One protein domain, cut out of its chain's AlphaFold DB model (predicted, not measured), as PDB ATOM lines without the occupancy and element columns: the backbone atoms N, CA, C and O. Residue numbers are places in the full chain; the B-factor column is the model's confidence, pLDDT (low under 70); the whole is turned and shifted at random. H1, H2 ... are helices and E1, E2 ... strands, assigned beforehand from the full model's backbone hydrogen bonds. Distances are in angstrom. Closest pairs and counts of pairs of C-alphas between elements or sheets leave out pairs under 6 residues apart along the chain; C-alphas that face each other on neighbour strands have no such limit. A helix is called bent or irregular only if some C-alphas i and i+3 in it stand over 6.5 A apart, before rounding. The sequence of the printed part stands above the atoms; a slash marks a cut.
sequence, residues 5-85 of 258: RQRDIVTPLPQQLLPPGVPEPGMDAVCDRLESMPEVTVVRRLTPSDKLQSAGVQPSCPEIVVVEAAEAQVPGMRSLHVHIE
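What this domain is: This is residues 5 to 85 of the 258 residues of an uncharacterized protein of Streptomyces dengpaensis (UniProt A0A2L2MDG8). A strongly twisted sheet of four strands makes a wall, with helices H1 and H3 over one face in two layers, one of strands and one of helices. From the far ends of E2 and E3 the chain reaches out as an arm with the small helix H2, and residues 51 to 56 at its tip stick out. You have 81 printed residues, with three named helices and four named strands in the order E1 H1 E2 H2 E3 H3 E4; the class is mixed, helices and strands. The sheet runs E2 - E3 - E1 - E4, all antiparallel. The whole is compact, with a radius of gyration of the C-alphas of 13.5 A and spans of 41 by 32 by 19 A.

Where its parts are: Find C-alpha 6 at (57.915, -16.065, 149.870); from there E1, residues 6 to 12, runs 19.2 A. After residues 13 to 26, H1 spans residues 27 to 35 over 12.3 A, beginning at C-alpha 27 at (59.209, 4.433, 152.803). E2 is residues 40 to 46, 17.4 A, and H2 is residues 50 to 54, 6.0 A. E3 takes residues 64 to 69, 15.3 A. H3, residues 71 to 78, 12.1 A, is only just irregular: C-alphas 72 and 75 are 6.9 A apart. E4, residues 82 to 85, 9.9 A, ends at C-alpha 85 at (64.754, -10.411, 155.676).

How they stand to each other: Start at inner strand E1, antiparallel to E3 at 142 degrees, where N 10 and O 65 are 2.8 A apart. On its other side is edge strand E4, antiparallel at 144 degrees, with N 9 and O 85 at 2.7 A. E3 is antiparallel to edge strand E2 at 158 degrees, with N 43 and O 66 at 2.8 A. H1 is on the sheet at a height of 8.0 A, over E3 and along the strands at 6 degrees on the local plane; its closest C-alphas to E2 are Glu 35 and Thr 41, 6.0 A. H3 is on the sheet at a height of 7.6 A, only just over none of the strands, with 2 of its C-alphas falling on E3. H1 and H3 are close but not clearly touching, Leu 34 and Met 77 being their closest C-alphas at 7.1 A. H2 is not on the sheet. E1, H1, E2 and E3, H3, E4 are split strand-helix-strand units, two strands running the same way with another strand between them in the sheet, each with a right-handed crossover. In H1 and H2 every O i to N i+4 pair is within hydrogen-bond range; in H3, 2 of 4 are.

The domain as a whole: The two C-alphas farthest apart are those of Ala 55 and Ala 72, 41.8 A. The printed part has no cut. The link from E1 to H1, 14 residues, is long. Mean pLDDT of the printed part is 85.2; look for values under 70 at residues 51 to 61.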
ATOM      1  N   ARG A   5      54.197 -18.511 147.955       78.88
ATOM      2  CA  ARG A   5      55.097 -17.380 147.674       78.88
ATOM      3  C   ARG A   5      55.857 -16.965 148.936       78.88
ATOM      4  O   ARG A   5      55.332 -17.052 150.048       78.88
ATOM      5  N   GLN A   6      57.108 -16.551 148.761       80.75
ATOM      6  CA  GLN A   6      57.915 -16.065 149.870       80.75
ATOM      7  C   GLN A   6      57.398 -14.695 150.312       80.75
ATOM      8  O   GLN A   6      57.073 -13.845 149.483       80.75
ATOM      9  N   ARG A   7      57.296 -14.523 151.631       88.06
ATOM     10  CA  ARG A   7      57.081 -13.229 152.263       88.06
ATOM     11  C   ARG A   7      58.407 -12.731 152.797       88.06
ATOM     12  O   ARG A   7      59.115 -13.498 153.451       88.06
ATOM     13  N   ASP A   8      58.694 -11.469 152.539       90.44
ATOM     14  CA  ASP A   8      59.886 -10.781 153.006       90.44
ATOM     15  C   ASP A   8      59.487  -9.493 153.729       90.44
ATOM     16  O   ASP A   8      58.538  -8.806 153.350       90.44
ATOM     17  N   ILE A   9      60.220  -9.174 154.785       91.62
ATOM     18  CA  ILE A   9      60.171  -7.913 155.507       91.62
ATOM     19  C   ILE A   9      61.218  -6.995 154.884       91.62
ATOM     20  O   ILE A   9      62.391  -7.353 154.778       91.62
ATOM     21  N   VAL A  10      60.786  -5.807 154.485       92.62
ATOM     22  CA  VAL A  10      61.588  -4.816 153.777       92.62
ATOM     23  C   VAL A  10      61.604  -3.513 154.566       92.62
ATOM     24  O   VAL A  10      60.562  -3.044 155.026       92.62
ATOM     25  N   THR A  11      62.781  -2.912 154.713       92.56
ATOM     26  CA  THR A  11      62.941  -1.577 155.304       92.56
ATOM     27  C   THR A  11      64.053  -0.799 154.586       92.56
ATOM     28  O   THR A  11      65.031  -1.420 154.164       92.56
ATOM     29  N   PRO A  12      63.926   0.525 154.386       91.69
ATOM     30  CA  PRO A  12      64.997   1.367 153.860       91.69
ATOM     31  C   PRO A  12      66.319   1.177 154.609       91.69
ATOM     32  O   PRO A  12      66.337   1.044 155.834       91.69
ATOM     33  N   LEU A  13      67.441   1.177 153.888       89.00
ATOM     34  CA  LEU A  13      68.746   1.238 154.539       89.00
ATOM     35  C   LEU A  13      68.948   2.627 155.165       89.00
ATOM     36  O   LEU A  13      68.721   3.630 154.488       89.00
ATOM     37  N   PRO A  14      69.438   2.700 156.415       85.56
ATOM     38  CA  PRO A  14      69.767   3.970 157.047       85.56
ATOM     39  C   PRO A  14      70.927   4.655 156.321       85.56
ATOM     40  O   PRO A  14      71.809   3.986 155.775       85.56
ATOM     41  N   GLN A  15      70.990   5.988 156.405       84.25
ATOM     42  CA  GLN A  15      72.008   6.813 155.740       84.25
ATOM     43  C   GLN A  15      73.463   6.325 155.904       84.25
ATOM     44  O   GLN A  15      74.271   6.508 154.996       84.25
ATOM     45  N   GLN A  16      73.817   5.697 157.033       84.75
ATOM     46  CA  GLN A  16      75.181   5.200 157.285       84.75
ATOM     47  C   GLN A  16      75.563   3.977 156.436       84.75
ATOM     48  O   GLN A  16      76.748   3.690 156.287       84.75
ATOM     49  N   LEU A  17      74.576   3.244 155.916       86.12
ATOM     50  CA  LEU A  17      74.765   2.060 155.074       86.12
ATOM     51  C   LEU A  17      74.603   2.373 153.579       86.12
ATOM     52  O   LEU A  17      74.757   1.478 152.746       86.12
ATOM     53  N   LEU A  18      74.303   3.627 153.229       87.81
ATOM     54  CA  LEU A  18      74.145   4.070 151.849       87.81
ATOM     55  C   LEU A  18      75.478   4.531 151.239       87.81
ATOM     56  O   LEU A  18      76.340   5.061 151.948       87.81
ATOM     57  N   PRO A  19      75.656   4.389 149.912       87.19
ATOM     58  CA  PRO A  19      76.789   4.986 149.216       87.19
ATOM     59  C   PRO A  19      76.825   6.520 149.374       87.19
ATOM     60  O   PRO A  19      75.770   7.159 149.456       87.19
ATOM     61  N   PRO A  20      78.016   7.152 149.356       87.94
ATOM     62  CA  PRO A  20      78.131   8.607 149.422       87.94
ATOM     63  C   PRO A  20      77.319   9.310 148.324       87.94
ATOM     64  O   PRO A  20      77.423   8.963 147.149       87.94
ATOM     65  N   GLY A  21      76.538  10.323 148.707       85.00
ATOM     66  CA  GLY A  21      75.708  11.106 147.783       85.00
ATOM     67  C   GLY A  21      74.331  10.506 147.472       85.00
ATOM     68  O   GLY A  21      73.560  11.139 146.755       85.00
ATOM     69  N   VAL A  22      73.996   9.333 148.022       85.06
ATOM     70  CA  VAL A  22      72.653   8.746 147.927       85.06
ATOM     71  C   VAL A  22      71.811   9.208 149.125       85.06
ATOM     72  O   VAL A  22      72.218   8.965 150.267       85.06
ATOM     73  N   PRO A  23      70.671   9.890 148.903       84.62
ATOM     74  CA  PRO A  23      69.761  10.249 149.984       84.62
ATOM     75  C   PRO A  23      69.025   9.012 150.506       84.62
ATOM     76  O   PRO A  23      68.739   8.087 149.743       84.62
ATOM     77  N   GLU A  24      68.687   9.018 151.793       82.75
ATOM     78  CA  GLU A  24      67.863   7.970 152.395       82.75
ATOM     79  C   GLU A  24      66.505   7.848 151.681       82.75
ATOM     80  O   GLU A  24      65.786   8.847 151.558       82.75
ATOM     81  N   PRO A  25      66.149   6.654 151.165       84.12
ATOM     82  CA  PRO A  25      64.884   6.482 150.478       84.12
ATOM     83  C   PRO A  25      63.739   6.494 151.495       84.12
ATOM     84  O   PRO A  25      63.713   5.707 152.439       84.12
ATOM     85  N   GLY A  26      62.765   7.382 151.287       87.56
ATOM     86  CA  GLY A  26      61.539   7.394 152.084       87.56
ATOM     87  C   GLY A  26      60.712   6.128 151.852       87.56
ATOM     88  O   GLY A  26      60.687   5.595 150.741       87.56
ATOM     89  N   MET A  27      59.999   5.667 152.885       90.19
ATOM     90  CA  MET A  27      59.209   4.433 152.803       90.19
ATOM     91  C   MET A  27      58.162   4.472 151.681       90.19
ATOM     92  O   MET A  27      57.988   3.480 150.980       90.19
ATOM     93  N   ASP A  28      57.514   5.617 151.455       91.88
ATOM     94  CA  ASP A  28      56.523   5.767 150.380       91.88
ATOM     95  C   ASP A  28      57.146   5.511 148.999       91.88
ATOM     96  O   ASP A  28      56.618   4.734 148.211       91.88
ATOM     97  N   ALA A  29      58.340   6.060 148.747       90.94
ATOM     98  CA  ALA A  29      59.062   5.849 147.494       90.94
ATOM     99  C   ALA A  29      59.519   4.390 147.316       90.94
ATOM    100  O   ALA A  29      59.566   3.883 146.192       90.94
ATOM    101  N   VAL A  30      59.853   3.706 148.416       92.50
ATOM    102  CA  VAL A  30      60.159   2.269 148.398       92.50
ATOM    103  C   VAL A  30      58.914   1.460 148.035       92.50
ATOM    104  O   VAL A  30      59.002   0.612 147.150       92.50
ATOM    105  N   CYS A  31      57.761   1.738 148.652       93.50
ATOM    106  CA  CYS A  31      56.492   1.080 148.333       93.50
ATOM    107  C   CYS A  31      56.098   1.279 146.866       93.50
ATOM    108  O   CYS A  31      55.896   0.288 146.168       93.50
ATOM    109  N   ASP A  32      56.092   2.522 146.375       93.88
ATOM    110  CA  ASP A  32      55.753   2.842 144.981       93.88
ATOM    111  C   ASP A  32      56.633   2.057 143.999       93.88
ATOM    112  O   ASP A  32      56.186   1.543 142.967       93.88
ATOM    113  N   ARG A  33      57.923   1.931 144.329       93.56
ATOM    114  CA  ARG A  33      58.873   1.210 143.492       93.56
ATOM    115  C   ARG A  33      58.677  -0.300 143.562       93.56
ATOM    116  O   ARG A  33      58.751  -0.935 142.512       93.56
ATOM    117  N   LEU A  34      58.409  -0.862 144.739       94.00
ATOM    118  CA  LEU A  34      58.089  -2.283 144.911       94.00
ATOM    119  C   LEU A  34      56.811  -2.661 144.157       94.00
ATOM    120  O   LEU A  34      56.810  -3.656 143.442       94.00
ATOM    121  N   GLU A  35      55.760  -1.847 144.242       93.50
ATOM    122  CA  GLU A  35      54.491  -2.075 143.537       93.50
ATOM    123  C   GLU A  35      54.629  -1.970 142.011       93.50
ATOM    124  O   GLU A  35      53.874  -2.592 141.267       93.50
ATOM    125  N   SER A  36      55.629  -1.227 141.524       94.31
ATOM    126  CA  SER A  36      55.954  -1.174 140.094       94.31
ATOM    127  C   SER A  36      56.707  -2.409 139.574       94.31
ATOM    128  O   SER A  36      56.864  -2.561 138.359       94.31
ATOM    129  N   MET A  37      57.205  -3.283 140.461       93.75
ATOM    130  CA  MET A  37      57.948  -4.482 140.070       93.75
ATOM    131  C   MET A  37      56.997  -5.636 139.717       93.75
ATOM    132  O   MET A  37      55.993  -5.856 140.395       93.75
ATOM    133  N   PRO A  38      57.302  -6.424 138.672       92.38
ATOM    134  CA  PRO A  38      56.484  -7.573 138.320       92.38
ATOM    135  C   PRO A  38      56.540  -8.625 139.429       92.38
ATOM    136  O   PRO A  38      57.609  -8.931 139.949       92.38
ATOM    137  N   GLU A  39      55.390  -9.226 139.741       90.06
ATOM    138  CA  GLU A  39      55.274 -10.306 140.731       90.06
ATOM    139  C   GLU A  39      55.684  -9.937 142.166       90.06
ATOM    140  O   GLU A  39      56.004 -10.831 142.955       90.06
ATOM    141  N   VAL A  40      55.638  -8.645 142.497       92.38
ATOM    142  CA  VAL A  40      55.868  -8.098 143.833       92.38
ATOM    143  C   VAL A  40      54.581  -7.431 144.316       92.38
ATOM    144  O   VAL A  40      54.024  -6.577 143.632       92.38
ATOM    145  N   THR A  41      54.111  -7.816 145.499       93.31
ATOM    146  CA  THR A  41      52.897  -7.265 146.110       93.31
ATOM    147  C   THR A  41      53.197  -6.812 147.529       93.31
ATOM    148  O   THR A  41      53.627  -7.611 148.362       93.31
ATOM    149  N   VAL A  42      52.922  -5.547 147.837       92.94
ATOM    150  CA  VAL A  42      52.958  -5.046 149.213       92.94
ATOM    151  C   VAL A  42      51.724  -5.559 149.959       92.94
ATOM    152  O   VAL A  42      50.592  -5.229 149.623       92.94
ATOM    153  N   VAL A  43      51.936  -6.403 150.969       92.12
ATOM    154  CA  VAL A  43      50.854  -7.055 151.728       92.12
ATOM    155  C   VAL A  43      50.490  -6.257 152.969       92.12
ATOM    156  O   VAL A  43      49.326  -6.201 153.366       92.12
ATOM    157  N   ARG A  44      51.492  -5.671 153.630       90.56
ATOM    158  CA  ARG A  44      51.281  -4.967 154.893       90.56
ATOM    159  C   ARG A  44      52.351  -3.920 155.129       90.56
ATOM    160  O   ARG A  44      53.523  -4.169 154.889       90.56
ATOM    161  N   ARG A  45      51.951  -2.800 155.719       91.94
ATOM    162  CA  ARG A  45      52.852  -1.784 156.259       91.94
ATOM    163  C   ARG A  45      52.730  -1.758 157.776       91.94
ATOM    164  O   ARG A  45      51.626  -1.838 158.316       91.94
ATOM    165  N   LEU A  46      53.865  -1.719 158.457       88.31
ATOM    166  CA  LEU A  46      53.966  -1.751 159.909       88.31
ATOM    167  C   LEU A  46      54.735  -0.519 160.366       88.31
ATOM    168  O   LEU A  46      55.936  -0.394 160.127       88.31
ATOM    169  N   THR A  47      54.023   0.376 161.038       85.69
ATOM    170  CA  THR A  47      54.596   1.569 161.647       85.69
ATOM    171  C   THR A  47      54.922   1.322 163.121       85.69
ATOM    172  O   THR A  47      54.261   0.510 163.784       85.69
ATOM    173  N   PRO A  48      55.930   2.017 163.670       77.56
ATOM    174  CA  PRO A  48      56.178   2.003 165.103       77.56
ATOM    175  C   PRO A  48      54.966   2.514 165.892       77.56
ATOM    176  O   PRO A  48      54.205   3.347 165.413       77.56
ATOM    177  N   SER A  49      54.784   2.031 167.125       74.00
ATOM    178  CA  SER A  49      53.621   2.413 167.935       74.00
ATOM    179  C   SER A  49      53.666   3.885 168.361       74.00
ATOM    180  O   SER A  49      54.568   4.289 169.099       74.00
ATOM    181  N   ASP A  50      52.615   4.637 168.027       71.00
ATOM    182  CA  ASP A  50      52.418   6.038 168.440       71.00
ATOM    183  C   ASP A  50      52.505   6.238 169.963       71.00
ATOM    184  O   ASP A  50      52.948   7.281 170.450       71.00
ATOM    185  N   LYS A  51      52.116   5.218 170.745       67.19
ATOM    186  CA  LYS A  51      52.175   5.244 172.216       67.19
ATOM    187  C   LYS A  51      53.611   5.247 172.740       67.19
ATOM    188  O   LYS A  51      53.885   5.904 173.740       67.19
ATOM    189  N   LEU A  52      54.516   4.525 172.076       63.50
ATOM    190  CA  LEU A  52      55.939   4.490 172.428       63.50
ATOM    191  C   LEU A  52      56.631   5.788 172.003       63.50
ATOM    192  O   LEU A  52      57.386   6.359 172.788       63.50
ATOM    193  N   GLN A  53      56.288   6.301 170.818       63.38
ATOM    194  CA  GLN A  53      56.798   7.584 170.326       63.38
ATOM    195  C   GLN A  53      56.391   8.748 171.243       63.38
ATOM    196  O   GLN A  53      57.233   9.559 171.627       63.38
ATOM    197  N   SER A  54      55.125   8.786 171.675       64.25
ATOM    198  CA  SER A  54      54.607   9.806 172.604       64.25
ATOM    199  C   SER A  54      55.247   9.740 173.998       64.25
ATOM    200  O   SER A  54      55.270  10.738 174.713       64.25
ATOM    201  N   ALA A  55      55.784   8.580 174.388       68.88
ATOM    202  CA  ALA A  55      56.504   8.384 175.645       68.88
ATOM    203  C   ALA A  55      58.004   8.739 175.555       68.88
ATOM    204  O   ALA A  55      58.744   8.498 176.507       68.88
ATOM    205  N   GLY A  56      58.474   9.280 174.421       61.00
ATOM    206  CA  GLY A  56      59.889   9.598 174.197       61.00
ATOM    207  C   GLY A  56      60.786   8.364 174.051       61.00
ATOM    208  O   GLY A  56      62.010   8.488 174.036       61.00
ATOM    209  N   VAL A  57      60.192   7.172 173.939       59.91
ATOM    210  CA  VAL A  57      60.920   5.931 173.685       59.91
ATOM    211  C   VAL A  57      61.158   5.854 172.184       59.91
ATOM    212  O   VAL A  57      60.223   5.655 171.409       59.91
ATOM    213  N   GLN A  58      62.415   6.025 171.773       58.34
ATOM    214  CA  GLN A  58      62.838   5.767 170.399       58.34
ATOM    215  C   GLN A  58      62.462   4.317 170.052       58.34
ATOM    216  O   GLN A  58      62.952   3.397 170.718       58.34
ATOM    217  N   PRO A  59      61.560   4.080 169.082       57.78
ATOM    218  CA  PRO A  59      61.200   2.724 168.718       57.78
ATOM    219  C   PRO A  59      62.439   2.023 168.162       57.78
ATOM    220  O   PRO A  59      63.080   2.510 167.238       57.78
ATOM    221  N   SER A  60      62.777   0.864 168.725       61.94
ATOM    222  CA  SER A  60      63.896   0.045 168.242       61.94
ATOM    223  C   SER A  60      63.610  -0.623 166.894       61.94
ATOM    224  O   SER A  60      64.526  -1.154 166.272       61.94
ATOM    225  N   CYS A  61      62.349  -0.619 166.455       65.31
ATOM    226  CA  CYS A  61      61.918  -1.187 165.187       65.31
ATOM    227  C   CYS A  61      61.647  -0.045 164.195       65.31
ATOM    228  O   CYS A  61      60.790   0.795 164.500       65.31
ATOM    229  N   PRO A  62      62.351   0.012 163.048       77.19
ATOM    230  CA  PRO A  62      62.033   0.963 161.993       77.19
ATOM    231  C   PRO A  62      60.660   0.646 161.391       77.19
ATOM    232  O   PRO A  62      60.047  -0.386 161.668       77.19
ATOM    233  N   GLU A  63      60.168   1.543 160.548       88.06
ATOM    234  CA  GLU A  63      59.031   1.212 159.701       88.06
ATOM    235  C   GLU A  63      59.406   0.050 158.772       88.06
ATOM    236  O   GLU A  63      60.481   0.047 158.163       88.06
ATOM    237  N   ILE A  64      58.531  -0.951 158.677       91.69
ATOM    238  CA  ILE A  64      58.761  -2.140 157.853       91.69
ATOM    239  C   ILE A  64      57.555  -2.427 156.964       91.69
ATOM    240  O   ILE A  64      56.404  -2.149 157.315       91.69
ATOM    241  N   VAL A  65      57.818  -3.031 155.814       93.69
ATOM    242  CA  VAL A  65      56.805  -3.461 154.854       93.69
ATOM    243  C   VAL A  65      56.943  -4.957 154.630       93.69
ATOM    244  O   VAL A  65      58.041  -5.461 154.443       93.69
ATOM    245  N   VAL A  66      55.827  -5.677 154.661       93.19
ATOM    246  CA  VAL A  66      55.756  -7.094 154.305       93.19
ATOM    247  C   VAL A  66      55.371  -7.194 152.840       93.19
ATOM    248  O   VAL A  66      54.340  -6.658 152.424       93.19
ATOM    249  N   VAL A  67      56.190  -7.898 152.075       93.75
ATOM    250  CA  VAL A  67      56.078  -8.036 150.628       93.75
ATOM    251  C   VAL A  67      55.961  -9.512 150.276       93.75
ATOM    252  O   VAL A  67      56.718 -10.331 150.788       93.75
ATOM    253  N   GLU A  68      55.029  -9.860 149.396       92.12
ATOM    254  CA  GLU A  68      55.018 -11.149 148.707       92.12
ATOM    255  C   GLU A  68      55.707 -10.996 147.357       92.12
ATOM    256  O   GLU A  68      55.261 -10.213 146.519       92.12
ATOM    257  N   ALA A  69      56.778 -11.752 147.135       89.31
ATOM    258  CA  ALA A  69      57.554 -11.681 145.905       89.31
ATOM    259  C   ALA A  69      57.904 -13.078 145.379       89.31
ATOM    260  O   ALA A  69      58.037 -14.049 146.132       89.31
ATOM    261  N   ALA A  70      58.059 -13.192 144.060       86.62
ATOM    262  CA  ALA A  70      58.746 -14.338 143.477       86.62
ATOM    263  C   ALA A  70      60.241 -14.289 143.846       86.62
ATOM    264  O   ALA A  70      60.846 -13.219 143.819       86.62
ATOM    265  N   GLU A  71      60.864 -15.438 144.131       81.81
ATOM    266  CA  GLU A  71      62.277 -15.519 144.557       81.81
ATOM    267  C   GLU A  71      63.233 -14.822 143.568       81.81
ATOM    268  O   GLU A  71      64.186 -14.152 143.967       81.81
ATOM    269  N   ALA A  72      62.920 -14.887 142.271       86.44
ATOM    270  CA  ALA A  72      63.677 -14.221 141.213       86.44
ATOM    271  C   ALA A  72      63.691 -12.679 141.315       86.44
ATOM    272  O   ALA A  72      64.581 -12.046 140.750       86.44
ATOM    273  N   GLN A  73      62.739 -12.067 142.029       89.00
ATOM    274  CA  GLN A  73      62.631 -10.610 142.185       89.00
ATOM    275  C   GLN A  73      63.452 -10.069 143.364       89.00
ATOM    276  O   GLN A  73      63.788  -8.883 143.375       89.00
ATOM    277  N   VAL A  74      63.844 -10.918 144.324       86.50
ATOM    278  CA  VAL A  74      64.575 -10.501 145.537       86.50
ATOM    279  C   VAL A  74      65.886  -9.763 145.214       86.50
ATOM    280  O   VAL A  74      66.133  -8.708 145.807       86.50
ATOM    281  N   PRO A  75      66.729 -10.206 144.254       89.44
ATOM    282  CA  PRO A  75      67.914  -9.441 143.858       89.44
ATOM    283  C   PRO A  75      67.575  -8.052 143.298       89.44
ATOM    284  O   PRO A  75      68.294  -7.092 143.569       89.44
ATOM    285  N   GLY A  76      66.469  -7.932 142.557       91.00
ATOM    286  CA  GLY A  76      65.982  -6.658 142.030       91.00
ATOM    287  C   GLY A  76      65.528  -5.714 143.141       91.00
ATOM    288  O   GLY A  76      65.882  -4.538 143.125       91.00
ATOM    289  N   MET A  77      64.837  -6.230 144.159       91.88
ATOM    290  CA  MET A  77      64.400  -5.445 145.320       91.88
ATOM    291  C   MET A  77      65.591  -4.856 146.086       91.88
ATOM    292  O   MET A  77      65.545  -3.700 146.494       91.88
ATOM    293  N   ARG A  78      66.709  -5.589 146.209       89.62
ATOM    294  CA  ARG A  78      67.935  -5.092 146.874       89.62
ATOM    295  C   ARG A  78      68.538  -3.854 146.205       89.62
ATOM    296  O   ARG A  78      69.211  -3.076 146.876       89.62
ATOM    297  N   SER A  79      68.277  -3.635 144.911       89.19
ATOM    298  CA  SER A  79      68.726  -2.426 144.198       89.19
ATOM    299  C   SER A  79      68.055  -1.138 144.691       89.19
ATOM    300  O   SER A  79      68.535  -0.046 144.401       89.19
ATOM    301  N   LEU A  80      66.979  -1.255 145.476       89.81
ATOM    302  CA  LEU A  80      66.260  -0.127 146.066       89.81
ATOM    303  C   LEU A  80      66.916   0.402 147.347       89.81
ATOM    304  O   LEU A  80      66.335   1.248 148.017       89.81
ATOM    305  N   HIS A  81      68.115  -0.084 147.683       90.56
ATOM    306  CA  HIS A  81      68.817   0.238 148.926       90.56
ATOM    307  C   HIS A  81      67.961  -0.051 150.162       90.56
ATOM    308  O   HIS A  81      67.813   0.775 151.060       90.56
ATOM    309  N   VAL A  82      67.391  -1.251 150.187       92.06
ATOM    310  CA  VAL A  82      66.574  -1.761 151.285       92.06
ATOM    311  C   VAL A  82      67.259  -2.949 151.949       92.06
ATOM    312  O   VAL A  82      67.958  -3.734 151.303       92.06
ATOM    313  N   HIS A  83      67.037  -3.095 153.247       90.81
ATOM    314  CA  HIS A  83      67.288  -4.326 153.972       90.81
ATOM    315  C   HIS A  83      66.093  -5.266 153.780       90.81
ATOM    316  O   HIS A  83      64.944  -4.828 153.846       90.81
ATOM    317  N   ILE A  84      66.373  -6.541 153.500       91.44
ATOM    318  CA  ILE A  84      65.367  -7.565 153.209       91.44
ATOM    319  C   ILE A  84      65.674  -8.782 154.068       91.44
ATOM    320  O   ILE A  84      66.758  -9.355 153.945       91.44
ATOM    321  N   GLU A  85      64.705  -9.194 154.870       88.06
ATOM    322  CA  GLU A  85      64.754 -10.411 155.676       88.06
ATOM    323  C   GLU A  85      63.512 -11.257 155.391       88.06
ATOM    324  O   GLU A  85      62.441 -10.699 155.168       88.06
TER     325      GLU A  85